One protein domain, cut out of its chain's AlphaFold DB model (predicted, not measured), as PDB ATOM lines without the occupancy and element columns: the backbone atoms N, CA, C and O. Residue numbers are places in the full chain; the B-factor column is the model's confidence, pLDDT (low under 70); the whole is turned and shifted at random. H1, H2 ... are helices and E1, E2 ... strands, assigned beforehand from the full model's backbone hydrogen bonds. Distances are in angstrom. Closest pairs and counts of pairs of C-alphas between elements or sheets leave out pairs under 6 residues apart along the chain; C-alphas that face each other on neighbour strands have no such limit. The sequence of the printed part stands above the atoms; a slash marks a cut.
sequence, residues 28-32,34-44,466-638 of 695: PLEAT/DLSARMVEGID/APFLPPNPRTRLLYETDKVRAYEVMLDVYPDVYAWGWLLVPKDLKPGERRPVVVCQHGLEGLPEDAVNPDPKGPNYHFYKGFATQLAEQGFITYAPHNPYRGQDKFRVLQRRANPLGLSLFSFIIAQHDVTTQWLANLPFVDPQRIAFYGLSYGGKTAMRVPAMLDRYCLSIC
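Overview. This is residues 28 to 32, 34 to 44 and 466 to 638 of the 695 residues of an uncharacterized protein of Chthoniobacter flavus Ellin428 (UniProt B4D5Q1). A strongly twisted sheet of seven strands makes the core and curls round the long helix H6; H6 and H7 pack on one face, and H1 and H4 on the other, giving three layers. H5 lies off the sheet, packing on H1 and one end of H6; little H3 is off it too, next to H2. The printed part has 189 residues, with named elements in the order H1 E1 E2 E3 E4 H2 H3 H4 E5 H5 H6 E6 H7 E7; the mixed sheet runs E1 E2 E3 E5 E4 E6 E7. The class is mixed, helices and strands, and the whole is compact, with a radius of gyration of the C-alphas of 15.7 A and spans of 50 by 38 by 34 A.

Arrangement. Start at H1, residues 35 to 44, on the sheet at a height of 7.7 A. Then E1, residues 474 to 480, E2, 484 to 494, and E3, 497 to 506, form a meander of two hairpins, each strand the antiparallel neighbour of the one before; look for N 476 and O 488 at 3.1 A and N 487 and O 503 at 2.8 A. E4, residues 515 to 521, H2, 528 to 532, H3, 541 to 544, H4, 547 to 553, and E5, 557 to 561, make a strand-helix-strand unit, parallel neighbour strands with helices between; N 518 and O 557 are 2.8 A apart. E5 is antiparallel to E3, with N 502 and O 560 at 2.9 A. H2 and H4 are on the same face as H1 and touch, the closest C-alphas being Val 532 and Ala 548, 5.0 A; H2 and H3 only just touch, with 3 pairs of C-alphas within 8 A. H5, residues 569 to 581, touches H1 with residues 570 to 574 alone, at a shallow tilt of 31 degrees, the same way; the closest C-alphas are Phe 571 and Val 40, 6.0 A. The sheet curls round H6, residues 585 to 602. E6, residues 606 to 615, bends by 96 degrees at residue 609 and is parallel to E4, with N 519 and O 612 at 2.8 A. H7, residues 618 to 625, is over E6, and E7, 635 to 637, is parallel to E6, with N 613 and O 635 at 2.8 A. Every O i to N i+4 pair is within hydrogen-bond range in H1, H4, H6 and H7; H2 has 0 of 1 but 2 of 2 O i to N i+3 pairs, H5 4 of 9 and 7 of 10, and H3 is too short for an i+4 pair.

Along the chain. Find C-alpha 35 at (-20.361, -42.303, -25.602), where H1 begins. E2 spans 31.0 A, E3 29.1 A and H6 26.5 A. E7 ends at C-alpha 637, (-38.365, -33.836, -43.362).

Size, cuts and confidence. The C-alphas of Lys 510 and Pro 580, the two farthest apart, are 50.4 A apart. Residue 33 is cut out, with 6.9 A between C-alphas 32 and 34, and so are residues 45 to 465, with 15.9 A between C-alphas 44 and 466. Of the links printed whole, none is long. No printed residue is under 70 in pLDDT.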
ATOM      1  N   PRO A  28     -30.987 -49.233 -15.731       97.12
ATOM      2  CA  PRO A  28     -30.175 -48.031 -15.539       97.12
ATOM      3  C   PRO A  28     -29.003 -47.949 -16.533       97.12
ATOM      4  O   PRO A  28     -28.294 -48.928 -16.761       97.12
ATOM      5  N   LEU A  29     -28.766 -46.770 -17.116       97.12
ATOM      6  CA  LEU A  29     -27.580 -46.497 -17.934       97.12
ATOM      7  C   LEU A  29     -26.401 -46.060 -17.054       97.12
ATOM      8  O   LEU A  29     -26.260 -44.884 -16.715       97.12
ATOM      9  N   GLU A  30     -25.523 -47.009 -16.735       94.81
ATOM     10  CA  GLU A  30     -24.330 -46.775 -15.903       94.81
ATOM     11  C   GLU A  30     -23.112 -46.286 -16.702       94.81
ATOM     12  O   GLU A  30     -22.157 -45.759 -16.134       94.81
ATOM     13  N   ALA A  31     -23.131 -46.436 -18.029       93.62
ATOM     14  CA  ALA A  31     -22.012 -46.065 -18.886       93.62
ATOM     15  C   ALA A  31     -21.715 -44.554 -18.806       93.62
ATOM     16  O   ALA A  31     -22.576 -43.716 -19.079       93.62
ATOM     17  N   THR A  32     -20.478 -44.201 -18.466       91.88
ATOM     18  CA  THR A  32     -19.984 -42.816 -18.396       91.88
ATOM     19  C   THR A  32     -18.923 -42.548 -19.473       91.88
ATOM     20  O   THR A  32     -18.549 -43.446 -20.238       91.88
ATOM     21  N   ASP A  34     -17.219 -40.372 -22.902       94.31
ATOM     22  CA  ASP A  34     -17.634 -39.971 -24.246       94.31
ATOM     23  C   ASP A  34     -18.262 -41.153 -25.007       94.31
ATOM     24  O   ASP A  34     -17.586 -41.935 -25.683       94.31
ATOM     25  N   LEU A  35     -19.586 -41.281 -24.894       95.75
ATOM     26  CA  LEU A  35     -20.361 -42.303 -25.602       95.75
ATOM     27  C   LEU A  35     -20.390 -42.091 -27.125       95.75
ATOM     28  O   LEU A  35     -20.709 -43.027 -27.856       95.75
ATOM     29  N   SER A  36     -20.046 -40.904 -27.628       94.94
ATOM     30  CA  SER A  36     -19.942 -40.667 -29.070       94.94
ATOM     31  C   SER A  36     -18.646 -41.250 -29.641       94.94
ATOM     32  O   SER A  36     -18.675 -41.916 -30.676       94.94
ATOM     33  N   ALA A  37     -17.527 -41.079 -28.930       94.81
ATOM     34  CA  ALA A  37     -16.237 -41.663 -29.294       94.81
ATOM     35  C   ALA A  37     -16.248 -43.194 -29.175       94.81
ATOM     36  O   ALA A  37     -15.840 -43.883 -30.109       94.81
ATOM     37  N   ARG A  38     -16.811 -43.733 -28.084       95.88
ATOM     38  CA  ARG A  38     -16.950 -45.187 -27.881       95.88
ATOM     39  C   ARG A  38     -17.783 -45.873 -28.968       95.88
ATOM     40  O   ARG A  38     -17.517 -47.020 -29.302       95.88
ATOM     41  N   MET A  39     -18.763 -45.175 -29.549       96.69
ATOM     42  CA  MET A  39     -19.553 -45.697 -30.671       96.69
ATOM     43  C   MET A  39     -18.699 -45.840 -31.937       96.69
ATOM     44  O   MET A  39     -18.825 -46.827 -32.656       96.69
ATOM     45  N   VAL A  40     -17.823 -44.866 -32.208       96.19
ATOM     46  CA  VAL A  40     -16.880 -44.913 -33.338       96.19
ATOM     47  C   VAL A  40     -15.875 -46.053 -33.146       96.19
ATOM     48  O   VAL A  40     -15.659 -46.826 -34.073       96.19
ATOM     49  N   GLU A  41     -15.325 -46.207 -31.939       96.31
ATOM     50  CA  GLU A  41     -14.408 -47.303 -31.584       96.31
ATOM     51  C   GLU A  41     -15.075 -48.682 -31.698       96.31
ATOM     52  O   GLU A  41     -14.494 -49.611 -32.254       96.31
ATOM     53  N   GLY A  42     -16.322 -48.816 -31.239       97.31
ATOM     54  CA  GLY A  42     -17.073 -50.067 -31.340       97.31
ATOM     55  C   GLY A  42     -17.316 -50.517 -32.785       97.31
ATOM     56  O   GLY A  42     -17.173 -51.697 -33.102       97.31
ATOM     57  N   ILE A  43     -17.609 -49.572 -33.688       98.19
ATOM     58  CA  ILE A  43     -17.718 -49.860 -35.127       98.19
ATOM     59  C   ILE A  43     -16.352 -50.246 -35.719       98.19
ATOM     60  O   ILE A  43     -16.301 -51.145 -36.556       98.19
ATOM     61  N   ASP A  44     -15.252 -49.621 -35.281       96.38
ATOM     62  CA  ASP A  44     -13.891 -49.988 -35.714       96.38
ATOM     63  C   ASP A  44     -13.571 -51.450 -35.367       96.38
ATOM     64  O   ASP A  44     -13.211 -52.229 -36.249       96.38
ATOM     65  N   ALA A 466     -25.569 -59.766 -40.591       93.75
ATOM     66  CA  ALA A 466     -25.510 -60.258 -39.214       93.75
ATOM     67  C   ALA A 466     -26.838 -59.995 -38.467       93.75
ATOM     68  O   ALA A 466     -27.444 -58.932 -38.648       93.75
ATOM     69  N   PRO A 467     -27.295 -60.923 -37.604       96.19
ATOM     70  CA  PRO A 467     -28.500 -60.720 -36.810       96.19
ATOM     71  C   PRO A 467     -28.289 -59.639 -35.741       96.19
ATOM     72  O   PRO A 467     -27.201 -59.512 -35.175       96.19
ATOM     73  N   PHE A 468     -29.346 -58.884 -35.430       97.81
ATOM     74  CA  PHE A 468     -29.323 -57.938 -34.314       97.81
ATOM     75  C   PHE A 468     -29.244 -58.660 -32.966       97.81
ATOM     76  O   PHE A 468     -29.828 -59.729 -32.771       97.81
ATOM     77  N   LEU A 469     -28.574 -58.027 -32.006       98.25
ATOM     78  CA  LEU A 469     -28.695 -58.367 -30.593       98.25
ATOM     79  C   LEU A 469     -30.074 -57.937 -30.053       98.25
ATOM     80  O   LEU A 469     -30.698 -57.023 -30.600       98.25
ATOM     81  N   PRO A 470     -30.563 -58.544 -28.953       97.75
ATOM     82  CA  PRO A 470     -31.680 -57.980 -28.201       97.75
ATOM     83  C   PRO A 470     -31.379 -56.520 -27.813       97.75
ATOM     84  O   PRO A 470     -30.283 -56.268 -27.319       97.75
ATOM     85  N   PRO A 471     -32.318 -55.562 -27.956       97.44
ATOM     86  CA  PRO A 471     -32.000 -54.140 -27.785       97.44
ATOM     87  C   PRO A 471     -31.526 -53.727 -26.385       97.44
ATOM     88  O   PRO A 471     -30.925 -52.665 -26.260       97.44
ATOM     89  N   ASN A 472     -31.830 -54.512 -25.341       97.94
ATOM     90  CA  ASN A 472     -31.434 -54.283 -23.941       97.94
ATOM     91  C   ASN A 472     -31.452 -52.794 -23.533       97.94
ATOM     92  O   ASN A 472     -30.398 -52.207 -23.265       97.94
ATOM     93  N   PRO A 473     -32.631 -52.143 -23.534       98.38
ATOM     94  CA  PRO A 473     -32.698 -50.702 -23.376       98.38
ATOM     95  C   PRO A 473     -32.194 -50.272 -22.002       98.38
ATOM     96  O   PRO A 473     -32.705 -50.717 -20.970       98.38
ATOM     97  N   ARG A 474     -31.213 -49.368 -22.007       98.44
ATOM     98  CA  ARG A 474     -30.666 -48.736 -20.803       98.44
ATOM     99  C   ARG A 474     -30.906 -47.240 -20.857       98.44
ATOM    100  O   ARG A 474     -30.626 -46.621 -21.886       98.44
ATOM    101  N   THR A 475     -31.407 -46.662 -19.769       98.50
ATOM    102  CA  THR A 475     -31.687 -45.226 -19.702       98.50
ATOM    103  C   THR A 475     -31.238 -44.577 -18.401       98.50
ATOM    104  O   THR A 475     -31.130 -45.224 -17.360       98.50
ATOM    105  N   ARG A 476     -30.978 -43.271 -18.458       97.38
ATOM    106  CA  ARG A 476     -30.854 -42.417 -17.270       97.38
ATOM    107  C   ARG A 476     -31.572 -41.099 -17.509       97.38
ATOM    108  O   ARG A 476     -31.522 -40.570 -18.620       97.38
ATOM    109  N   LEU A 477     -32.238 -40.571 -16.484       97.19
ATOM    110  CA  LEU A 477     -32.817 -39.233 -16.557       97.19
ATOM    111  C   LEU A 477     -31.680 -38.203 -16.620       97.19
ATOM    112  O   LEU A 477     -30.788 -38.205 -15.774       97.19
ATOM    113  N   LEU A 478     -31.721 -37.331 -17.625       95.12
ATOM    114  CA  LEU A 478     -30.772 -36.232 -17.796       95.12
ATOM    115  C   LEU A 478     -31.250 -34.988 -17.055       95.12
ATOM    116  O   LEU A 478     -30.524 -34.416 -16.248       95.12
ATOM    117  N   TYR A 479     -32.483 -34.573 -17.344       94.38
ATOM    118  CA  TYR A 479     -33.126 -33.430 -16.712       94.38
ATOM    119  C   TYR A 479     -34.650 -33.517 -16.839       94.38
ATOM    120  O   TYR A 479     -35.202 -34.230 -17.683       94.38
ATOM    121  N   GLU A 480     -35.333 -32.738 -16.009       95.12
ATOM    122  CA  GLU A 480     -36.778 -32.550 -16.045       95.12
ATOM    123  C   GLU A 480     -37.091 -31.050 -16.024       95.12
ATOM    124  O   GLU A 480     -36.468 -30.287 -15.287       95.12
ATOM    125  N   THR A 481     -38.051 -30.627 -16.845       94.44
ATOM    126  CA  THR A 481     -38.635 -29.279 -16.813       94.44
ATOM    127  C   THR A 481     -40.098 -29.357 -16.373       94.44
ATOM    128  O   THR A 481     -40.628 -30.429 -16.066       94.44
ATOM    129  N   ASP A 482     -40.807 -28.230 -16.381       95.19
ATOM    130  CA  ASP A 482     -42.248 -28.222 -16.118       95.19
ATOM    131  C   ASP A 482     -43.045 -29.018 -17.165       95.19
ATOM    132  O   ASP A 482     -44.095 -29.573 -16.845       95.19
ATOM    133  N   LYS A 483     -42.530 -29.136 -18.398       97.31
ATOM    134  CA  LYS A 483     -43.248 -29.744 -19.530       97.31
ATOM    135  C   LYS A 483     -42.696 -31.082 -20.004       97.31
ATOM    136  O   LYS A 483     -43.463 -31.866 -20.554       97.31
ATOM    137  N   VAL A 484     -41.401 -31.354 -19.840       97.19
ATOM    138  CA  VAL A 484     -40.756 -32.532 -20.445       97.19
ATOM    139  C   VAL A 484     -39.794 -33.226 -19.485       97.19
ATOM    140  O   VAL A 484     -39.178 -32.586 -18.633       97.19
ATOM    141  N   ARG A 485     -39.633 -34.539 -19.657       97.50
ATOM    142  CA  ARG A 485     -38.535 -35.335 -19.093       97.50
ATOM    143  C   ARG A 485     -37.603 -35.765 -20.212       97.50
ATOM    144  O   ARG A 485     -38.079 -36.314 -21.203       97.50
ATOM    145  N   ALA A 486     -36.307 -35.532 -20.053       98.00
ATOM    146  CA  ALA A 486     -35.291 -35.951 -21.006       98.00
ATOM    147  C   ALA A 486     -34.509 -37.144 -20.452       98.00
ATOM    148  O   ALA A 486     -33.941 -37.071 -19.363       98.00
ATOM    149  N   TYR A 487     -34.457 -38.226 -21.219       98.38
ATOM    150  CA  TYR A 487     -33.713 -39.437 -20.903       98.38
ATOM    151  C   TYR A 487     -32.601 -39.633 -21.916       98.38
ATOM    152  O   TYR A 487     -32.808 -39.488 -23.118       98.38
ATOM    153  N   GLU A 488     -31.436 -40.043 -21.447       98.25
ATOM    154  CA  GLU A 488     -30.426 -40.638 -22.306       98.25
ATOM    155  C   GLU A 488     -30.745 -42.115 -22.502       98.25
ATOM    156  O   GLU A 488     -31.124 -42.789 -21.545       98.25
ATOM    157  N   VAL A 489     -30.603 -42.615 -23.726       98.50
ATOM    158  CA  VAL A 489     -30.992 -43.971 -24.122       98.50
ATOM    159  C   VAL A 489     -29.833 -44.652 -24.836       98.50
ATOM    160  O   VAL A 489     -29.210 -44.058 -25.713       98.50
ATOM    161  N   MET A 490     -29.580 -45.915 -24.496       98.69
ATOM    162  CA  MET A 490     -28.629 -46.786 -25.187       98.69
ATOM    163  C   MET A 490     -29.258 -48.149 -25.496       98.69
ATOM    164  O   MET A 490     -29.785 -48.806 -24.594       98.69
ATOM    165  N   LEU A 491     -29.143 -48.593 -26.749       98.81
ATOM    166  CA  LEU A 491     -29.675 -49.861 -27.260       98.81
ATOM    167  C   LEU A 491     -28.555 -50.694 -27.898       98.81
ATOM    168  O   LEU A 491     -27.784 -50.154 -28.688       98.81
ATOM    169  N   ASP A 492     -28.476 -51.988 -27.598       98.62
ATOM    170  CA  ASP A 492     -27.550 -52.905 -28.282       98.62
ATOM    171  C   ASP A 492     -28.009 -53.148 -29.731       98.62
ATOM    172  O   ASP A 492     -29.206 -53.262 -29.988       98.62
ATOM    173  N   VAL A 493     -27.068 -53.223 -30.682       98.62
ATOM    174  CA  VAL A 493     -27.357 -53.471 -32.111       98.62
ATOM    175  C   VAL A 493     -26.590 -54.694 -32.605       98.62
ATOM    176  O   VAL A 493     -27.196 -55.701 -32.957       98.62
ATOM    177  N   TYR A 494     -25.260 -54.636 -32.569       98.44
ATOM    178  CA  TYR A 494     -24.349 -55.747 -32.859       98.44
ATOM    179  C   TYR A 494     -23.306 -55.839 -31.741       98.44
ATOM    180  O   TYR A 494     -23.212 -54.914 -30.933       98.44
ATOM    181  N   PRO A 495     -22.483 -56.903 -31.669       97.12
ATOM    182  CA  PRO A 495     -21.339 -56.905 -30.762       97.12
ATOM    183  C   PRO A 495     -20.496 -55.628 -30.935       97.12
ATOM    184  O   PRO A 495     -20.096 -55.310 -32.053       97.12
ATOM    185  N   ASP A 496     -20.285 -54.892 -29.840       96.12
ATOM    186  CA  ASP A 496     -19.627 -53.570 -29.752       96.12
ATOM    187  C   ASP A 496     -20.332 -52.385 -30.438       96.12
ATOM    188  O   ASP A 496     -19.930 -51.238 -30.242       96.12
ATOM    189  N   VAL A 497     -21.415 -52.609 -31.185       98.25
ATOM    190  CA  VAL A 497     -22.177 -51.547 -31.856       98.25
ATOM    191  C   VAL A 497     -23.497 -51.324 -31.129       98.25
ATOM    192  O   VAL A 497     -24.332 -52.221 -31.022       98.25
ATOM    193  N   TYR A 498     -23.727 -50.091 -30.686       98.44
ATOM    194  CA  TYR A 498     -24.959 -49.674 -30.021       98.44
ATOM    195  C   TYR A 498     -25.565 -48.442 -30.697       98.44
ATOM    196  O   TYR A 498     -24.860 -47.662 -31.339       98.44
ATOM    197  N   ALA A 499     -26.873 -48.247 -30.543       98.50
ATOM    198  CA  ALA A 499     -27.552 -46.989 -30.835       98.50
ATOM    199  C   ALA A 499     -27.627 -46.150 -29.552       98.50
ATOM    200  O   ALA A 499     -27.843 -46.684 -28.464       98.50
ATOM    201  N   TRP A 500     -27.445 -44.837 -29.672       98.31
ATOM    202  CA  TRP A 500     -27.462 -43.920 -28.534       98.31
ATOM    203  C   TRP A 500     -28.110 -42.593 -28.917       98.31
ATOM    204  O   TRP A 500     -27.947 -42.118 -30.044       98.31
ATOM    205  N   GLY A 501     -28.853 -41.998 -27.990       98.06
ATOM    206  CA  GLY A 501     -29.583 -40.761 -28.231       98.06
ATOM    207  C   GLY A 501     -30.360 -40.282 -27.015       98.06
ATOM    208  O   GLY A 501     -30.332 -40.909 -25.956       98.06
ATOM    209  N   TRP A 502     -31.037 -39.145 -27.156       98.50
ATOM    210  CA  TRP A 502     -31.830 -38.531 -26.088       98.50
ATOM    211  C   TRP A 502     -33.322 -38.594 -26.422       98.50
ATOM    212  O   TRP A 502     -33.740 -38.117 -27.474       98.50
ATOM    213  N   LEU A 503     -34.128 -39.171 -25.534       98.75
ATOM    214  CA  LEU A 503     -35.586 -39.253 -25.632       98.75
ATOM    215  C   LEU A 503     -36.227 -38.187 -24.741       98.75
ATOM    216  O   LEU A 503     -36.029 -38.198 -23.528       98.75
ATOM    217  N   LEU A 504     -37.045 -37.308 -25.313       98.69
ATOM    218  CA  LEU A 504     -37.849 -36.347 -24.568       98.69
ATOM    219  C   LEU A 504     -39.310 -36.793 -24.553       98.69
ATOM    220  O   LEU A 504     -39.925 -37.027 -25.596       98.69
ATOM    221  N   VAL A 505     -39.861 -36.878 -23.345       98.25
ATOM    222  CA  VAL A 505     -41.220 -37.345 -23.071       98.25
ATOM    223  C   VAL A 505     -42.026 -36.203 -22.438       98.25
ATOM    224  O   VAL A 505     -41.628 -35.705 -21.379       98.25
ATOM    225  N   PRO A 506     -43.151 -35.775 -23.041       98.06
ATOM    226  CA  PRO A 506     -44.039 -34.778 -22.445       98.06
ATOM    227  C   PRO A 506     -44.625 -35.250 -21.109       98.06
ATOM    228  O   PRO A 506     -45.033 -36.402 -20.963       98.06
ATOM    229  N   LYS A 507     -44.704 -34.350 -20.126       96.75
ATOM    230  CA  LYS A 507     -45.226 -34.642 -18.778       96.75
ATOM    231  C   LYS A 507     -46.749 -34.673 -18.699       96.75
ATOM    232  O   LYS A 507     -47.291 -35.189 -17.728       96.75
ATOM    233  N   ASP A 508     -47.434 -34.131 -19.701       95.56
ATOM    234  CA  ASP A 508     -48.894 -34.080 -19.784       95.56
ATOM    235  C   ASP A 508     -49.512 -35.325 -20.459       95.56
ATOM    236  O   ASP A 508     -50.713 -35.337 -20.734       95.56
ATOM    237  N   LEU A 509     -48.708 -36.367 -20.718       94.62
ATOM    238  CA  LEU A 509     -49.172 -37.669 -21.206       94.62
ATOM    239  C   LEU A 509     -50.171 -38.295 -20.226       94.62
ATOM    240  O   LEU A 509     -49.851 -38.568 -19.067       94.62
ATOM    241  N   LYS A 510     -51.384 -38.566 -20.708       94.81
ATOM    242  CA  LYS A 510     -52.432 -39.222 -19.918       94.81
ATOM    243  C   LYS A 510     -52.223 -40.743 -19.892       94.81
ATOM    244  O   LYS A 510     -51.673 -41.306 -20.841       94.81
ATOM    245  N   PRO A 511     -52.704 -41.453 -18.854       92.88
ATOM    246  CA  PRO A 511     -52.670 -42.913 -18.829       92.88
ATOM    247  C   PRO A 511     -53.308 -43.527 -20.084       92.88
ATOM    248  O   PRO A 511     -54.441 -43.202 -20.431       92.88
ATOM    249  N   GLY A 512     -52.570 -44.405 -20.769       93.56
ATOM    250  CA  GLY A 512     -53.008 -45.059 -22.011       93.56
ATOM    251  C   GLY A 512     -52.933 -44.193 -23.276       93.56
ATOM    252  O   GLY A 512     -53.200 -44.702 -24.365       93.56
ATOM    253  N   GLU A 513     -52.561 -42.914 -23.171       97.31
ATOM    254  CA  GLU A 513     -52.370 -42.042 -24.329       97.31
ATOM    255  C   GLU A 513     -51.131 -42.457 -25.132       97.31
ATOM    256  O   GLU A 513     -50.064 -42.707 -24.570       97.31
ATOM    257  N   ARG A 514     -51.270 -42.496 -26.462       98.25
ATOM    258  CA  ARG A 514     -50.172 -42.739 -27.402       98.25
ATOM    259  C   ARG A 514     -49.965 -41.531 -28.295       98.25
ATOM    260  O   ARG A 514     -50.915 -41.062 -28.928       98.25
ATOM    261  N   ARG A 515     -48.730 -41.039 -28.362       98.44
ATOM    262  CA  ARG A 515     -48.379 -39.842 -29.134       98.44
ATOM    263  C   ARG A 515     -47.402 -40.151 -30.271       98.44
ATOM    264  O   ARG A 515     -46.633 -41.109 -30.176       98.44
ATOM    265  N   PRO A 516     -47.437 -39.357 -31.355       98.56
ATOM    266  CA  PRO A 516     -46.458 -39.452 -32.429       98.56
ATOM    267  C   PRO A 516     -45.037 -39.153 -31.931       98.56
ATOM    268  O   PRO A 516     -44.843 -38.330 -31.030       98.56
ATOM    269  N   VAL A 517     -44.052 -39.784 -32.572       98.75
ATOM    270  CA  VAL A 517     -42.623 -39.558 -32.330       98.75
ATOM    271  C   VAL A 517     -42.010 -38.775 -33.486       98.75
ATOM    272  O   VAL A 517     -42.266 -39.083 -34.648       98.75
ATOM    273  N   VAL A 518     -41.145 -37.810 -33.179       98.75
ATOM    274  CA  VAL A 518     -40.271 -37.159 -34.163       98.75
ATOM    275  C   VAL A 518     -38.812 -37.464 -33.833       98.75
ATOM    276  O   VAL A 518     -38.269 -37.003 -32.827       98.75
ATOM    277  N   VAL A 519     -38.158 -38.234 -34.700       98.75
ATOM    278  CA  VAL A 519     -36.715 -38.473 -34.645       98.75
ATOM    279  C   VAL A 519     -35.992 -37.228 -35.158       98.75
ATOM    280  O   VAL A 519     -36.143 -36.861 -36.318       98.75
ATOM    281  N   CYS A 520     -35.236 -36.567 -34.288       98.12
ATOM    282  CA  CYS A 520     -34.652 -35.244 -34.493       98.12
ATOM    283  C   CYS A 520     -33.135 -35.347 -34.704       98.12
ATOM    284  O   CYS A 520     -32.371 -35.431 -33.746       98.12
ATOM    285  N   GLN A 521     -32.682 -35.340 -35.955       97.00
ATOM    286  CA  GLN A 521     -31.285 -35.609 -36.291       97.00
ATOM    287  C   GLN A 521     -30.450 -34.328 -36.439       97.00
ATOM    288  O   GLN A 521     -30.703 -33.493 -37.315       97.00
ATOM    289  N   HIS A 522     -29.385 -34.234 -35.640       94.12
ATOM    290  CA  HIS A 522     -28.332 -33.227 -35.782       94.12
ATOM    291  C   HIS A 522     -27.383 -33.525 -36.962       94.12
ATOM    292  O   HIS A 522     -27.353 -34.622 -37.522       94.12
ATOM    293  N   GLY A 523     -26.577 -32.536 -37.339       89.94
ATOM    294  CA  GLY A 523     -25.583 -32.598 -38.410       89.94
ATOM    295  C   GLY A 523     -24.231 -33.206 -38.015       89.94
ATOM    296  O   GLY A 523     -24.073 -33.819 -36.962       89.94
ATOM    297  N   LEU A 524     -23.256 -33.040 -38.912       89.19
ATOM    298  CA  LEU A 524     -21.896 -33.580 -38.814       89.19
ATOM    299  C   LEU A 524     -21.191 -33.078 -37.547       89.19
ATOM    300  O   LEU A 524     -21.312 -31.895 -37.241       89.19
ATOM    301  N   GLU A 525     -20.444 -33.949 -36.861       89.81
ATOM    302  CA  GLU A 525     -19.753 -33.660 -35.586       89.81
ATOM    303  C   GLU A 525     -20.665 -33.233 -34.421       89.81
ATOM    304  O   GLU A 525     -20.155 -32.868 -33.362       89.81
ATOM    305  N   GLY A 526     -21.989 -33.270 -34.604       90.38
ATOM    306  CA  GLY A 526     -22.943 -32.920 -33.560       90.38
ATOM    307  C   GLY A 526     -23.192 -34.049 -32.562       90.38
ATOM    308  O   GLY A 526     -22.795 -35.195 -32.778       90.38
ATOM    309  N   LEU A 527     -23.897 -33.710 -31.491       94.38
ATOM    310  CA  LEU A 527     -24.367 -34.608 -30.440       94.38
ATOM    311  C   LEU A 527     -25.898 -34.533 -30.316       94.38
ATOM    312  O   LEU A 527     -26.495 -33.540 -30.741       94.38
ATOM    313  N   PRO A 528     -26.553 -35.532 -29.687       96.25
ATOM    314  CA  PRO A 528     -27.981 -35.476 -29.361       96.25
ATOM    315  C   PRO A 528     -28.404 -34.152 -28.717       96.25
ATOM    316  O   PRO A 528     -29.425 -33.574 -29.092       96.25
ATOM    317  N   GLU A 529     -27.572 -33.637 -27.809       95.50
ATOM    318  CA  GLU A 529     -27.790 -32.372 -27.111       95.50
ATOM    319  C   GLU A 529     -27.953 -31.178 -28.064       95.50
ATOM    320  O   GLU A 529     -28.768 -30.303 -27.791       95.50
ATOM    321  N   ASP A 530     -27.267 -31.146 -29.212       94.44
ATOM    322  CA  ASP A 530     -27.342 -30.014 -30.146       94.44
ATOM    323  C   ASP A 530     -28.755 -29.819 -30.719       94.44
ATOM    324  O   ASP A 530     -29.177 -28.694 -30.988       94.44
ATOM    325  N   ALA A 531     -29.504 -30.911 -30.911       94.69
ATOM    326  CA  ALA A 531     -30.892 -30.857 -31.369       94.69
ATOM    327  C   ALA A 531     -31.873 -30.494 -30.238       94.69
ATOM    328  O   ALA A 531     -32.988 -30.035 -30.505       94.69
ATOM    329  N   VAL A 532     -31.460 -30.712 -28.989       96.38
ATOM    330  CA  VAL A 532     -32.294 -30.631 -27.788       96.38
ATOM    331  C   VAL A 532     -32.139 -29.286 -27.082       96.38
ATOM    332  O   VAL A 532     -33.147 -28.690 -26.713       96.38
ATOM    333  N   ASN A 533     -30.920 -28.775 -26.919       93.62
ATOM    334  CA  ASN A 533     -30.619 -27.618 -26.081       93.62
ATOM    335  C   ASN A 533     -31.300 -26.330 -26.604       93.62
ATOM    336  O   ASN A 533     -30.951 -25.845 -27.687       93.62
ATOM    337  N   PRO A 534     -32.271 -25.758 -25.860       91.62
ATOM    338  CA  PRO A 534     -32.984 -24.555 -26.271       91.62
ATOM    339  C   PRO A 534     -32.308 -23.256 -25.800       91.62
ATOM    340  O   PRO A 534     -32.852 -22.187 -26.070       91.62
ATOM    341  N   ASP A 535     -31.172 -23.309 -25.090       92.88
ATOM    342  CA  ASP A 535     -30.466 -22.109 -24.628       92.88
ATOM    343  C   ASP A 535     -29.905 -21.326 -25.828       92.88
ATOM    344  O   ASP A 535     -29.027 -21.835 -26.532       92.88
ATOM    345  N   PRO A 536     -30.323 -20.062 -26.046       92.06
ATOM    346  CA  PRO A 536     -29.786 -19.230 -27.116       92.06
ATOM    347  C   PRO A 536     -28.273 -18.998 -27.062       92.06
ATOM    348  O   PRO A 536     -27.680 -18.607 -28.069       92.06
ATOM    349  N   LYS A 537     -27.653 -19.198 -25.893       92.50
ATOM    350  CA  LYS A 537     -26.203 -19.104 -25.677       92.50
ATOM    351  C   LYS A 537     -25.488 -20.451 -25.820       92.50
ATOM    352  O   LYS A 537     -24.258 -20.475 -25.805       92.50
ATOM    353  N   GLY A 538     -26.235 -21.544 -25.950       87.31
ATOM    354  CA  GLY A 538     -25.702 -22.890 -26.086       87.31
ATOM    355  C   GLY A 538     -24.944 -23.096 -27.405       87.31
ATOM    356  O   GLY A 538     -25.203 -22.411 -28.406       87.31
ATOM    357  N   PRO A 539     -24.000 -24.053 -27.436       84.75
ATOM    358  CA  PRO A 539     -23.313 -24.424 -28.666       84.75
ATOM    359  C   PRO A 539     -24.328 -24.871 -29.723       84.75
ATOM    360  O   PRO A 539     -25.356 -25.461 -29.412       84.75
ATOM    361  N   ASN A 540     -24.059 -24.545 -30.990       88.06
ATOM    362  CA  ASN A 540     -24.881 -24.930 -32.144       88.06
ATOM    363  C   ASN A 540     -26.365 -24.488 -32.126       88.06
ATOM    364  O   ASN A 540     -27.081 -24.763 -33.094       88.06
ATOM    365  N   TYR A 541     -26.822 -23.717 -31.128       90.06
ATOM    366  CA  TYR A 541     -28.204 -23.228 -31.043       90.06
ATOM    367  C   TYR A 541     -28.643 -22.487 -32.311       90.06
ATOM    368  O   TYR A 541     -29.746 -22.683 -32.807       90.06
ATOM    369  N   HIS A 542     -27.775 -21.657 -32.893       88.56
ATOM    370  CA  HIS A 542     -28.103 -20.904 -34.106       88.56
ATOM    371  C   HIS A 542     -28.478 -21.792 -35.310       88.56
ATOM    372  O   HIS A 542     -29.197 -21.322 -36.194       88.56
ATOM    373  N   PHE A 543     -28.045 -23.059 -35.330       87.94
ATOM    374  CA  PHE A 543     -28.436 -24.042 -36.340       87.94
ATOM    375  C   PHE A 543     -29.744 -24.761 -35.993       87.94
ATOM    376  O   PHE A 543     -30.623 -24.860 -36.846       87.94
ATOM    377  N   TYR A 544     -29.873 -25.269 -34.763       91.62
ATOM    378  CA  TYR A 544     -30.941 -26.212 -34.393       91.62
ATOM    379  C   TYR A 544     -32.044 -25.604 -33.523       91.62
ATOM    380  O   TYR A 544     -33.176 -26.080 -33.543       91.62
ATOM    381  N   LYS A 545     -31.731 -24.555 -32.760       93.62
ATOM    382  CA  LYS A 545     -32.634 -23.825 -31.857       93.62
ATOM    383  C   LYS A 545     -33.369 -24.713 -30.839       93.62
ATOM    384  O   LYS A 545     -34.479 -24.382 -30.431       93.62
ATOM    385  N   GLY A 546     -32.794 -25.860 -30.471       93.75
ATOM    386  CA  GLY A 546     -33.448 -26.839 -29.599       93.75
ATOM    387  C   GLY A 546     -34.759 -27.391 -30.171       93.75
ATOM    388  O   GLY A 546     -35.712 -27.603 -29.420       93.75
ATOM    389  N   PHE A 547     -34.863 -27.566 -31.495       96.00
ATOM    390  CA  PHE A 547     -36.116 -27.959 -32.153       96.00
ATOM    391  C   PHE A 547     -36.729 -29.257 -31.600       96.00
ATOM    392  O   PHE A 547     -37.953 -29.368 -31.564       96.00
ATOM    393  N   ALA A 548     -35.917 -30.204 -31.113       97.62
ATOM    394  CA  ALA A 548     -36.420 -31.419 -30.472       97.62
ATOM    395  C   ALA A 548     -37.166 -31.112 -29.162       97.62
ATOM    396  O   ALA A 548     -38.226 -31.688 -28.911       97.62
ATOM    397  N   THR A 549     -36.663 -30.168 -28.358       97.69
ATOM    398  CA  THR A 549     -37.342 -29.696 -27.140       97.69
ATOM    399  C   THR A 549     -38.600 -28.916 -27.482       97.69
ATOM    400  O   THR A 549     -39.644 -29.163 -26.890       97.69
ATOM    401  N   GLN A 550     -38.551 -28.025 -28.477       97.00
ATOM    402  CA  GLN A 550     -39.728 -27.243 -28.876       97.00
ATOM    403  C   GLN A 550     -40.889 -28.131 -29.345       97.00
ATOM    404  O   GLN A 550     -42.039 -27.861 -29.007       97.00
ATOM    405  N   LEU A 551     -40.595 -29.192 -30.103       98.06
ATOM    406  CA  LEU A 551     -41.588 -30.187 -30.512       98.06
ATOM    407  C   LEU A 551     -42.103 -30.996 -29.314       98.06
ATOM    408  O   LEU A 551     -43.307 -31.232 -29.214       98.06
ATOM    409  N   ALA A 552     -41.220 -31.374 -28.384       98.44
ATOM    410  CA  ALA A 552     -41.623 -32.090 -27.179       98.44
ATOM    411  C   ALA A 552     -42.556 -31.257 -26.286       98.44
ATOM    412  O   ALA A 552     -43.586 -31.741 -25.828       98.44
ATOM    413  N   GLU A 553     -42.266 -29.967 -26.111       97.62
ATOM    414  CA  GLU A 553     -43.137 -29.042 -25.379       97.62
ATOM    415  C   GLU A 553     -44.489 -28.786 -26.063       97.62
ATOM    416  O   GLU A 553     -45.430 -28.351 -25.400       97.62
ATOM    417  N   GLN A 554     -44.595 -29.045 -27.369       96.94
ATOM    418  CA  GLN A 554     -45.853 -29.009 -28.126       96.94
ATOM    419  C   GLN A 554     -46.625 -30.335 -28.060       96.94
ATOM    420  O   GLN A 554     -47.705 -30.448 -28.639       96.94
ATOM    421  N   GLY A 555     -46.092 -31.333 -27.353       96.94
ATOM    422  CA  GLY A 555     -46.756 -32.599 -27.082       96.94
ATOM    423  C   GLY A 555     -46.266 -33.775 -27.922       96.94
ATOM    424  O   GLY A 555     -46.736 -34.883 -27.688       96.94
ATOM    425  N   PHE A 556     -45.319 -33.604 -28.848       98.44
ATOM    426  CA  PHE A 556     -44.688 -34.751 -29.514       98.44
ATOM    427  C   PHE A 556     -43.768 -35.501 -28.549       98.44
ATOM    428  O   PHE A 556     -43.216 -34.925 -27.619       98.44
ATOM    429  N   ILE A 557     -43.536 -36.786 -28.789       98.75
ATOM    430  CA  ILE A 557     -42.357 -37.448 -28.222       98.75
ATOM    431  C   ILE A 557     -41.209 -37.175 -29.187       98.75
ATOM    432  O   ILE A 557     -41.392 -37.286 -30.400       98.75
ATOM    433  N   THR A 558     -40.027 -36.807 -28.700       98.81
ATOM    434  CA  THR A 558     -38.876 -36.603 -29.591       98.81
ATOM    435  C   THR A 558     -37.715 -37.495 -29.207       98.81
ATOM    436  O   THR A 558     -37.481 -37.760 -28.035       98.81
ATOM    437  N   TYR A 559     -37.005 -38.001 -30.213       98.81
ATOM    438  CA  TYR A 559     -35.798 -38.798 -30.016       98.81
ATOM    439  C   TYR A 559     -34.670 -38.218 -30.860       98.81
ATOM    440  O   TYR A 559     -34.787 -38.171 -32.081       98.81
ATOM    441  N   ALA A 560     -33.590 -37.766 -30.236       98.50
ATOM    442  CA  ALA A 560     -32.414 -37.227 -30.905       98.50
ATOM    443  C   ALA A 560     -31.281 -38.271 -30.910       98.50
ATOM    444  O   ALA A 560     -30.565 -38.382 -29.914       98.50
ATOM    445  N   PRO A 561     -31.114 -39.072 -31.980       97.94
ATOM    446  CA  PRO A 561     -30.021 -40.034 -32.088       97.94
ATOM    447  C   PRO A 561     -28.685 -39.365 -32.392       97.94
ATOM    448  O   PRO A 561     -28.613 -38.384 -33.138       97.94
ATOM    449  N   HIS A 562     -27.618 -39.985 -31.900       96.56
ATOM    450  CA  HIS A 562     -26.270 -39.752 -32.384       96.56
ATOM    451  C   HIS A 562     -25.979 -40.638 -33.597       96.56
ATOM    452  O   HIS A 562     -26.087 -41.860 -33.518       96.56
ATOM    453  N   ASN A 563     -25.529 -40.020 -34.689       93.94
ATOM    454  CA  ASN A 563     -24.853 -40.740 -35.768       93.94
ATOM    455  C   ASN A 563     -23.340 -40.730 -35.509       93.94
ATOM    456  O   ASN A 563     -22.842 -39.693 -35.076       93.94
ATOM    457  N   PRO A 564     -22.594 -41.807 -35.826       92.12
ATOM    458  CA  PRO A 564     -21.156 -41.944 -35.567       92.12
ATOM    459  C   PRO A 564     -20.304 -41.033 -36.475       92.12
ATOM    460  O   PRO A 564     -19.534 -41.492 -37.312       92.12
ATOM    461  N   TYR A 565     -20.454 -39.715 -36.327       85.56
ATOM    462  CA  TYR A 565     -19.788 -38.661 -37.098       85.56
ATOM    463  C   TYR A 565     -18.798 -37.854 -36.250       85.56
ATOM    464  O   TYR A 565     -18.557 -36.681 -36.543       85.56
ATOM    465  N   ARG A 566     -18.276 -38.449 -35.170       86.88
ATOM    466  CA  ARG A 566     -17.439 -37.760 -34.185       86.88
ATOM    467  C   ARG A 566     -15.954 -38.038 -34.388       86.88
ATOM    468  O   ARG A 566     -15.549 -39.175 -34.610       86.88
ATOM    469  N   GLY A 567     -15.129 -37.007 -34.219       85.94
ATOM    470  CA  GLY A 567     -13.680 -37.169 -34.075       85.94
ATOM    471  C   GLY A 567     -12.894 -36.982 -35.368       85.94
ATOM    472  O   GLY A 567     -11.801 -37.531 -35.502       85.94
ATOM    473  N   GLN A 568     -13.428 -36.197 -36.305       86.62
ATOM    474  CA  GLN A 568     -12.802 -35.831 -37.572       86.62
ATOM    475  C   GLN A 568     -12.372 -37.071 -38.363       86.62
ATOM    476  O   GLN A 568     -13.219 -37.828 -38.830       86.62
ATOM    477  N   ASP A 569     -11.073 -37.322 -38.505       83.75
ATOM    478  CA  ASP A 569     -10.588 -38.464 -39.277       83.75
ATOM    479  C   ASP A 569     -10.889 -39.815 -38.613       83.75
ATOM    480  O   ASP A 569     -10.992 -40.821 -39.318       83.75
ATOM    481  N   LYS A 570     -11.149 -39.838 -37.295       85.25
ATOM    482  CA  LYS A 570     -11.488 -41.066 -36.556       85.25
ATOM    483  C   LYS A 570     -12.752 -41.748 -37.072       85.25
ATOM    484  O   LYS A 570     -12.764 -42.961 -37.187       85.25
ATOM    485  N   PHE A 571     -13.804 -41.007 -37.426       88.62
ATOM    486  CA  PHE A 571     -14.983 -41.642 -38.028       88.62
ATOM    487  C   PHE A 571     -14.845 -41.794 -39.549       88.62
ATOM    488  O   PHE A 571     -15.459 -42.674 -40.150       88.62
ATOM    489  N   ARG A 572     -14.039 -40.948 -40.207       89.56
ATOM    490  CA  ARG A 572     -13.826 -41.037 -41.662       89.56
ATOM    491  C   ARG A 572     -13.078 -42.303 -42.053       89.56
ATOM    492  O   ARG A 572     -13.349 -42.843 -43.123       89.56
ATOM    493  N   VAL A 573     -12.174 -42.791 -41.202       91.56
ATOM    494  CA  VAL A 573     -11.474 -44.058 -41.444       91.56
ATOM    495  C   VAL A 573     -12.433 -45.251 -41.439       91.56
ATOM    496  O   VAL A 573     -12.238 -46.163 -42.237       91.56
ATOM    497  N   LEU A 574     -13.531 -45.202 -40.668       95.00
ATOM    498  CA  LEU A 574     -14.558 -46.252 -40.687       95.00
ATOM    499  C   LEU A 574     -15.156 -46.427 -42.083       95.00
ATOM    500  O   LEU A 574     -15.339 -47.550 -42.533       95.00
ATOM    501  N   GLN A 575     -15.396 -45.329 -42.812       93.81
ATOM    502  CA  GLN A 575     -15.859 -45.410 -44.200       93.81
ATOM    503  C   GLN A 575     -14.840 -46.143 -45.086       93.81
ATOM    504  O   GLN A 575     -15.223 -46.942 -45.934       93.81
ATOM    505  N   ARG A 576     -13.540 -45.903 -44.878       94.06
ATOM    506  CA  ARG A 576     -12.464 -46.541 -45.654       94.06
ATOM    507  C   ARG A 576     -12.287 -48.013 -45.304       94.06
ATOM    508  O   ARG A 576     -11.967 -48.785 -46.197       94.06
ATOM    509  N   ARG A 577     -12.518 -48.401 -44.050       95.62
ATOM    510  CA  ARG A 577     -12.561 -49.806 -43.618       95.62
ATOM    511  C   ARG A 577     -13.806 -50.529 -44.142       95.62
ATOM    512  O   ARG A 577     -13.715 -51.661 -44.593       95.62
ATOM    513  N   ALA A 578     -14.959 -49.861 -44.131       96.56
ATOM    514  CA  ALA A 578     -16.235 -50.434 -44.555       96.56
ATOM    515  C   ALA A 578     -16.323 -50.641 -46.077       96.56
ATOM    516  O   ALA A 578     -16.821 -51.673 -46.527       96.56
ATOM    517  N   ASN A 579     -15.811 -49.693 -46.871       95.94
ATOM    518  CA  ASN A 579     -15.925 -49.714 -48.332       95.94
ATOM    519  C   ASN A 579     -15.434 -51.036 -48.958       95.94
ATOM    520  O   ASN A 579     -16.220 -51.639 -49.689       95.94
ATOM    521  N   PRO A 580     -14.222 -51.559 -48.671       96.06
ATOM    522  CA  PRO A 580     -13.765 -52.831 -49.233       96.06
ATOM    523  C   PRO A 580     -14.632 -54.040 -48.861       96.06
ATOM    524  O   PRO A 580     -14.680 -54.998 -49.624       96.06
ATOM    525  N   LEU A 581     -15.383 -53.985 -47.757       96.25
ATOM    526  CA  LEU A 581     -16.365 -55.009 -47.366       96.25
ATOM    527  C   LEU A 581     -17.729 -54.827 -48.061       96.25
ATOM    528  O   LEU A 581     -18.676 -55.577 -47.818       96.25
ATOM    529  N   GLY A 582     -17.855 -53.819 -48.927       96.00
ATOM    530  CA  GLY A 582     -19.102 -53.425 -49.582       96.00
ATOM    531  C   GLY A 582     -20.106 -52.831 -48.596       96.00
ATOM    532  O   GLY A 582     -21.315 -53.007 -48.760       96.00
ATOM    533  N   LEU A 583     -19.594 -52.196 -47.543       97.12
ATOM    534  CA  LEU A 583     -20.344 -51.510 -46.503       97.12
ATOM    535  C   LEU A 583     -20.023 -50.013 -46.529       97.12
ATOM    536  O   LEU A 583     -19.040 -49.567 -47.118       97.12
ATOM    537  N   SER A 584     -20.840 -49.223 -45.847       95.56
ATOM    538  CA  SER A 584     -20.579 -47.807 -45.602       95.56
ATOM    539  C   SER A 584     -20.876 -47.462 -44.151       95.56
ATOM    540  O   SER A 584     -21.480 -48.241 -43.414       95.56
ATOM    541  N   LEU A 585     -20.542 -46.241 -43.737       94.81
ATOM    542  CA  LEU A 585     -20.972 -45.743 -42.433       94.81
ATOM    543  C   LEU A 585     -22.507 -45.751 -42.291       94.81
ATOM    544  O   LEU A 585     -23.034 -45.919 -41.192       94.81
ATOM    545  N   PHE A 586     -23.240 -45.628 -43.407       96.06
ATOM    546  CA  PHE A 586     -24.697 -45.727 -43.408       96.06
ATOM    547  C   PHE A 586     -25.219 -47.145 -43.167       96.06
ATOM    548  O   PHE A 586     -26.342 -47.263 -42.690       96.06
ATOM    549  N   SER A 587     -24.429 -48.197 -43.404       97.44
ATOM    550  CA  SER A 587     -24.810 -49.568 -43.042       97.44
ATOM    551  C   SER A 587     -25.070 -49.688 -41.536       97.44
ATOM    552  O   SER A 587     -26.090 -50.235 -41.123       97.44
ATOM    553  N   PHE A 588     -24.200 -49.087 -40.717       97.94
ATOM    554  CA  PHE A 588     -24.351 -49.050 -39.259       97.94
ATOM    555  C   PHE A 588     -25.458 -48.094 -38.814       97.94
ATOM    556  O   PHE A 588     -26.267 -48.453 -37.965       97.94
ATOM    557  N   ILE A 589     -25.545 -46.905 -39.419       97.56
ATOM    558  CA  ILE A 589     -26.586 -45.919 -39.086       97.56
ATOM    559  C   ILE A 589     -27.982 -46.488 -39.348       97.56
ATOM    560  O   ILE A 589     -28.867 -46.367 -38.508       97.56
ATOM    561  N   ILE A 590     -28.197 -47.141 -40.493       97.56
ATOM    562  CA  ILE A 590     -29.489 -47.761 -40.809       97.56
ATOM    563  C   ILE A 590     -29.818 -48.853 -39.787       97.56
ATOM    564  O   ILE A 590     -30.929 -48.850 -39.267       97.56
ATOM    565  N   ALA A 591     -28.861 -49.718 -39.435       98.00
ATOM    566  CA  ALA A 591     -29.044 -50.743 -38.404       98.00
ATOM    567  C   ALA A 591     -29.403 -50.142 -37.028       98.00
ATOM    568  O   ALA A 591     -30.353 -50.582 -36.380       98.00
ATOM    569  N   GLN A 592     -28.703 -49.086 -36.605       98.44
ATOM    570  CA  GLN A 592     -28.992 -48.362 -35.362       98.44
ATOM    571  C   GLN A 592     -30.407 -47.770 -35.366       98.44
ATOM    572  O   GLN A 592     -31.116 -47.843 -34.360       98.44
ATOM    573  N   HIS A 593     -30.841 -47.205 -36.494       98.50
ATOM    574  CA  HIS A 593     -32.192 -46.676 -36.653       98.50
ATOM    575  C   HIS A 593     -33.263 -47.773 -36.725       98.50
ATOM    576  O   HIS A 593     -34.364 -47.566 -36.215       98.50
ATOM    577  N   ASP A 594     -32.967 -48.939 -37.298       98.00
ATOM    578  CA  ASP A 594     -33.890 -50.078 -37.331       98.00
ATOM    579  C   ASP A 594     -34.220 -50.535 -35.902       98.00
ATOM    580  O   ASP A 594     -35.376 -50.475 -35.473       98.00
ATOM    581  N   VAL A 595     -33.183 -50.816 -35.103       98.50
ATOM    582  CA  VAL A 595     -33.320 -51.173 -33.680       98.50
ATOM    583  C   VAL A 595     -34.007 -50.061 -32.884       98.50
ATOM    584  O   VAL A 595     -34.926 -50.320 -32.104       98.50
ATOM    585  N   THR A 596     -33.615 -48.804 -33.109       98.50
ATOM    586  CA  THR A 596     -34.227 -47.639 -32.452       98.50
ATOM    587  C   THR A 596     -35.724 -47.559 -32.735       98.50
ATOM    588  O   THR A 596     -36.518 -47.407 -31.811       98.50
ATOM    589  N   THR A 597     -36.134 -47.644 -34.002       98.38
ATOM    590  CA  THR A 597     -37.549 -47.513 -34.377       98.38
ATOM    591  C   THR A 597     -38.375 -48.699 -33.902       98.38
ATOM    592  O   THR A 597     -39.518 -48.502 -33.494       98.38
ATOM    593  N   GLN A 598     -37.802 -49.906 -33.875       98.06
ATOM    594  CA  GLN A 598     -38.439 -51.075 -33.274       98.06
ATOM    595  C   GLN A 598     -38.671 -50.881 -31.769       98.06
ATOM    596  O   GLN A 598     -39.763 -51.167 -31.278       98.06
ATOM    597  N   TRP A 599     -37.678 -50.373 -31.035       98.44
ATOM    598  CA  TRP A 599     -37.823 -50.092 -29.607       98.44
ATOM    599  C   TRP A 599     -38.844 -48.978 -29.341       98.44
ATOM    600  O   TRP A 599     -39.749 -49.172 -28.530       98.44
ATOM    601  N   LEU A 600     -38.755 -47.854 -30.063       98.50
ATOM    602  CA  LEU A 600     -39.694 -46.736 -29.932       98.50
ATOM    603  C   LEU A 600     -41.139 -47.185 -30.172       98.50
ATOM    604  O   LEU A 600     -42.009 -46.860 -29.372       98.50
ATOM    605  N   ALA A 601     -41.390 -47.968 -31.225       98.00
ATOM    606  CA  ALA A 601     -42.721 -48.483 -31.553       98.00
ATOM    607  C   ALA A 601     -43.325 -49.381 -30.455       98.00
ATOM    608  O   ALA A 601     -44.545 -49.512 -30.375       98.00
ATOM    609  N   ASN A 602     -42.488 -49.982 -29.602       97.44
ATOM    610  CA  ASN A 602     -42.916 -50.843 -28.500       97.44
ATOM    611  C   ASN A 602     -43.128 -50.091 -27.176       97.44
ATOM    612  O   ASN A 602     -43.619 -50.686 -26.214       97.44
ATOM    613  N   LEU A 603     -42.781 -48.801 -27.092       97.81
ATOM    614  CA  LEU A 603     -43.052 -48.008 -25.895       97.81
ATOM    615  C   LEU A 603     -44.569 -47.807 -25.728       97.81
ATOM    616  O   LEU A 603     -45.253 -47.434 -26.683       97.81
ATOM    617  N   PRO A 604     -45.129 -47.989 -24.518       96.62
ATOM    618  CA  PRO A 604     -46.582 -48.039 -24.321       96.62
ATOM    619  C   PRO A 604     -47.302 -46.720 -24.644       96.62
ATOM    620  O   PRO A 604     -48.501 -46.738 -24.929       96.62
ATOM    621  N   PHE A 605     -46.567 -45.605 -24.612       97.44
ATOM    622  CA  PHE A 605     -47.032 -44.240 -24.864       97.44
ATOM    623  C   PHE A 605     -46.664 -43.713 -26.266       97.44
ATOM    624  O   PHE A 605     -46.939 -42.554 -26.582       97.44
ATOM    625  N   VAL A 606     -46.054 -44.539 -27.121       98.44
ATOM    626  CA  VAL A 606     -45.753 -44.199 -28.518       98.44
ATOM    627  C   VAL A 606     -46.840 -44.749 -29.432       98.44
ATOM    628  O   VAL A 606     -47.326 -45.864 -29.256       98.44
ATOM    629  N   ASP A 607     -47.227 -43.960 -30.429       98.31
ATOM    630  CA  ASP A 607     -48.003 -44.452 -31.561       98.31
ATOM    631  C   ASP A 607     -47.066 -45.089 -32.610       98.31
ATOM    632  O   ASP A 607     -46.330 -44.360 -33.284       98.31
ATOM    633  N   PRO A 608     -47.083 -46.427 -32.787       97.88
ATOM    634  CA  PRO A 608     -46.148 -47.119 -33.672       97.88
ATOM    635  C   PRO A 608     -46.354 -46.801 -35.158       97.88
ATOM    636  O   PRO A 608     -45.463 -47.070 -35.958       97.88
ATOM    637  N   GLN A 609     -47.503 -46.238 -35.548       98.06
ATOM    638  CA  GLN A 609     -47.782 -45.858 -36.937       98.06
ATOM    639  C   GLN A 609     -47.333 -44.428 -37.259       98.06
ATOM    640  O   GLN A 609     -47.356 -44.021 -38.420       98.06
ATOM    641  N   ARG A 610     -46.942 -43.642 -36.247       98.25
ATOM    642  CA  ARG A 610     -46.604 -42.222 -36.396       98.25
ATOM    643  C   ARG A 610     -45.217 -41.910 -35.847       98.25
ATOM    644  O   ARG A 610     -45.071 -41.142 -34.896       98.25
ATOM    645  N   ILE A 611     -44.201 -42.487 -36.486       98.69
ATOM    646  CA  ILE A 611     -42.790 -42.155 -36.260       98.69
ATOM    647  C   ILE A 611     -42.280 -41.369 -37.474       98.69
ATOM    648  O   ILE A 611     -42.146 -41.905 -38.572       98.69
ATOM    649  N   ALA A 612     -42.000 -40.082 -37.286       98.38
ATOM    650  CA  ALA A 612     -41.459 -39.193 -38.309       98.38
ATOM    651  C   ALA A 612     -39.948 -38.993 -38.133       98.38
ATOM    652  O   ALA A 612     -39.417 -39.117 -37.030       98.38
ATOM    653  N   PHE A 613     -39.255 -38.629 -39.210       98.50
ATOM    654  CA  PHE A 613     -37.852 -38.226 -39.200       98.50
ATOM    655  C   PHE A 613     -37.734 -36.748 -39.578       98.50
ATOM    656  O   PHE A 613     -38.249 -36.328 -40.611       98.50
ATOM    657  N   TYR A 614     -37.007 -35.962 -38.789       97.38
ATOM    658  CA  TYR A 614     -36.671 -34.575 -39.085       97.38
ATOM    659  C   TYR A 614     -35.170 -34.333 -38.875       97.38
ATOM    660  O   TYR A 614     -34.679 -34.350 -37.749       97.38
ATOM    661  N   GLY A 615     -34.430 -34.107 -39.967       94.88
ATOM    662  CA  GLY A 615     -32.983 -33.897 -39.920       94.88
ATOM    663  C   GLY A 615     -32.521 -32.570 -40.514       94.88
ATOM    664  O   GLY A 615     -32.892 -32.223 -41.630       94.88
ATOM    665  N   LEU A 616     -31.645 -31.860 -39.802       89.50
ATOM    666  CA  LEU A 616     -31.054 -30.593 -40.251       89.50
ATOM    667  C   LEU A 616     -29.599 -30.794 -40.715       89.50
ATOM    668  O   LEU A 616     -28.845 -31.564 -40.118       89.50
ATOM    669  N   SER A 617     -29.166 -30.081 -41.764       85.94
ATOM    670  CA  SER A 617     -27.783 -30.142 -42.283       85.94
ATOM    671  C   SER A 617     -27.383 -31.569 -42.712       85.94
ATOM    672  O   SER A 617     -28.060 -32.180 -43.539       85.94
ATOM    673  N   TYR A 618     -26.305 -32.139 -42.165       86.69
ATOM    674  CA  TYR A 618     -25.940 -33.543 -42.396       86.69
ATOM    675  C   TYR A 618     -27.006 -34.516 -41.871       86.69
ATOM    676  O   TYR A 618     -27.163 -35.593 -42.434       86.69
ATOM    677  N   GLY A 619     -27.816 -34.111 -40.889       89.50
ATOM    678  CA  GLY A 619     -29.002 -34.856 -40.486       89.50
ATOM    679  C   GLY A 619     -30.057 -34.930 -41.587       89.50
ATOM    680  O   GLY A 619     -30.760 -35.928 -41.686       89.50
ATOM    681  N   GLY A 620     -30.111 -33.945 -42.488       90.50
ATOM    682  CA  GLY A 620     -30.922 -34.026 -43.705       90.50
ATOM    683  C   GLY A 620     -30.404 -35.096 -44.674       90.50
ATOM    684  O   GLY A 620     -31.188 -35.827 -45.273       90.50
ATOM    685  N   LYS A 621     -29.079 -35.306 -44.762       88.56
ATOM    686  CA  LYS A 621     -28.527 -36.450 -45.516       88.56
ATOM    687  C   LYS A 621     -28.981 -37.791 -44.932       88.56
ATOM    688  O   LYS A 621     -29.187 -38.723 -45.712       88.56
ATOM    689  N   THR A 622     -29.133 -37.881 -43.610       94.00
ATOM    690  CA  THR A 622     -29.719 -39.045 -42.928       94.00
ATOM    691  C   THR A 622     -31.218 -39.153 -43.212       94.00
ATOM    692  O   THR A 622     -31.666 -40.226 -43.601       94.00
ATOM    693  N   ALA A 623     -31.964 -38.044 -43.152       94.50
ATOM    694  CA  ALA A 623     -33.395 -37.984 -43.473       94.50
ATOM    695  C   ALA A 623     -33.713 -38.421 -44.917       94.50
ATOM    696  O   ALA A 623     -34.776 -38.975 -45.183       94.50
ATOM    697  N   MET A 624     -32.788 -38.215 -45.857       91.00
ATOM    698  CA  MET A 624     -32.931 -38.689 -47.236       91.00
ATOM    699  C   MET A 624     -32.684 -40.201 -47.382       91.00
ATOM    700  O   MET A 624     -33.295 -40.838 -48.232       91.00
ATOM    701  N   ARG A 625     -31.761 -40.775 -46.597       91.69
ATOM    702  CA  ARG A 625     -31.291 -42.163 -46.775       91.69
ATOM    703  C   ARG A 625     -32.002 -43.157 -45.868       91.69
ATOM    704  O   ARG A 625     -32.460 -44.181 -46.349       91.69
ATOM    705  N   VAL A 626     -32.089 -42.873 -44.572       95.62
ATOM    706  CA  VAL A 626     -32.565 -43.838 -43.570       95.62
ATOM    707  C   VAL A 626     -34.064 -44.133 -43.719       95.62
ATOM    708  O   VAL A 626     -34.404 -45.307 -43.826       95.62
ATOM    709  N   PRO A 627     -34.967 -43.135 -43.823       95.00
ATOM    710  CA  PRO A 627     -36.390 -43.398 -44.057       95.00
ATOM    711  C   PRO A 627     -36.688 -44.135 -45.367       95.00
ATOM    712  O   PRO A 627     -37.655 -44.878 -45.436       95.00
ATOM    713  N   ALA A 628     -35.845 -43.984 -46.394       91.38
ATOM    714  CA  ALA A 628     -35.984 -44.743 -47.639       91.38
ATOM    715  C   ALA A 628     -35.611 -46.232 -47.483       91.38
ATOM    716  O   ALA A 628     -35.920 -47.030 -48.365       91.38
ATOM    717  N   MET A 629     -34.936 -46.594 -46.388       92.56
ATOM    718  CA  MET A 629     -34.456 -47.950 -46.110       92.56
ATOM    719  C   MET A 629     -35.254 -48.665 -45.013       92.56
ATOM    720  O   MET A 629     -35.047 -49.858 -44.812       92.56
ATOM    721  N   LEU A 630     -36.134 -47.956 -44.296       93.19
ATOM    722  CA  LEU A 630     -36.868 -48.474 -43.141       93.19
ATOM    723  C   LEU A 630     -38.352 -48.108 -43.229       93.19
ATOM    724  O   LEU A 630     -38.715 -46.936 -43.137       93.19
ATOM    725  N   ASP A 631     -39.218 -49.119 -43.292       90.44
ATOM    726  CA  ASP A 631     -40.669 -48.943 -43.468       90.44
ATOM    727  C   ASP A 631     -41.384 -48.312 -42.251       90.44
ATOM    728  O   ASP A 631     -42.537 -47.902 -42.353       90.44
ATOM    729  N   ARG A 632     -40.723 -48.206 -41.086       95.25
ATOM    730  CA  ARG A 632     -41.327 -47.652 -39.854       95.25
ATOM    731  C   ARG A 632     -41.372 -46.124 -39.807       95.25
ATOM    732  O   ARG A 632     -41.963 -45.575 -38.880       95.25
ATOM    733  N   TYR A 633     -40.761 -45.428 -40.766       97.31
ATOM    734  CA  TYR A 633     -40.864 -43.973 -40.856       97.31
ATOM    735  C   TYR A 633     -42.049 -43.562 -41.732       97.31
ATOM    736  O   TYR A 633     -42.051 -43.796 -42.935       97.31
ATOM    737  N   CYS A 634     -43.039 -42.889 -41.143       96.38
ATOM    738  CA  CYS A 634     -44.239 -42.441 -41.860       96.38
ATOM    739  C   CYS A 634     -44.056 -41.091 -42.580       96.38
ATOM    740  O   CYS A 634     -44.885 -40.701 -43.398       96.38
ATOM    741  N   LEU A 635     -43.006 -40.339 -42.236       96.19
ATOM    742  CA  LEU A 635     -42.717 -39.007 -42.769       96.19
ATOM    743  C   LEU A 635     -41.215 -38.724 -42.668       96.19
ATOM    744  O   LEU A 635     -40.602 -39.031 -41.646       96.19
ATOM    745  N   SER A 636     -40.641 -38.079 -43.686       96.31
ATOM    746  CA  SER A 636     -39.271 -37.560 -43.651       96.31
ATOM    747  C   SER A 636     -39.230 -36.077 -44.022       96.31
ATOM    748  O   SER A 636     -39.757 -35.670 -45.056       96.31
ATOM    749  N   ILE A 637     -38.588 -35.270 -43.176       94.69
ATOM    750  CA  ILE A 637     -38.365 -33.836 -43.362       94.69
ATOM    751  C   ILE A 637     -36.859 -33.615 -43.546       94.69
ATOM    752  O   ILE A 637     -36.069 -33.787 -42.613       94.69
ATOM    753  N   CYS A 638     -36.465 -33.229 -44.765       89.69
ATOM    754  CA  CYS A 638     -35.069 -33.109 -45.196       89.69
ATOM    755  C   CYS A 638     -34.711 -31.685 -45.687       89.69
ATOM    756  O   CYS A 638     -34.579 -31.450 -46.889       89.69
TER     757      CYS A 638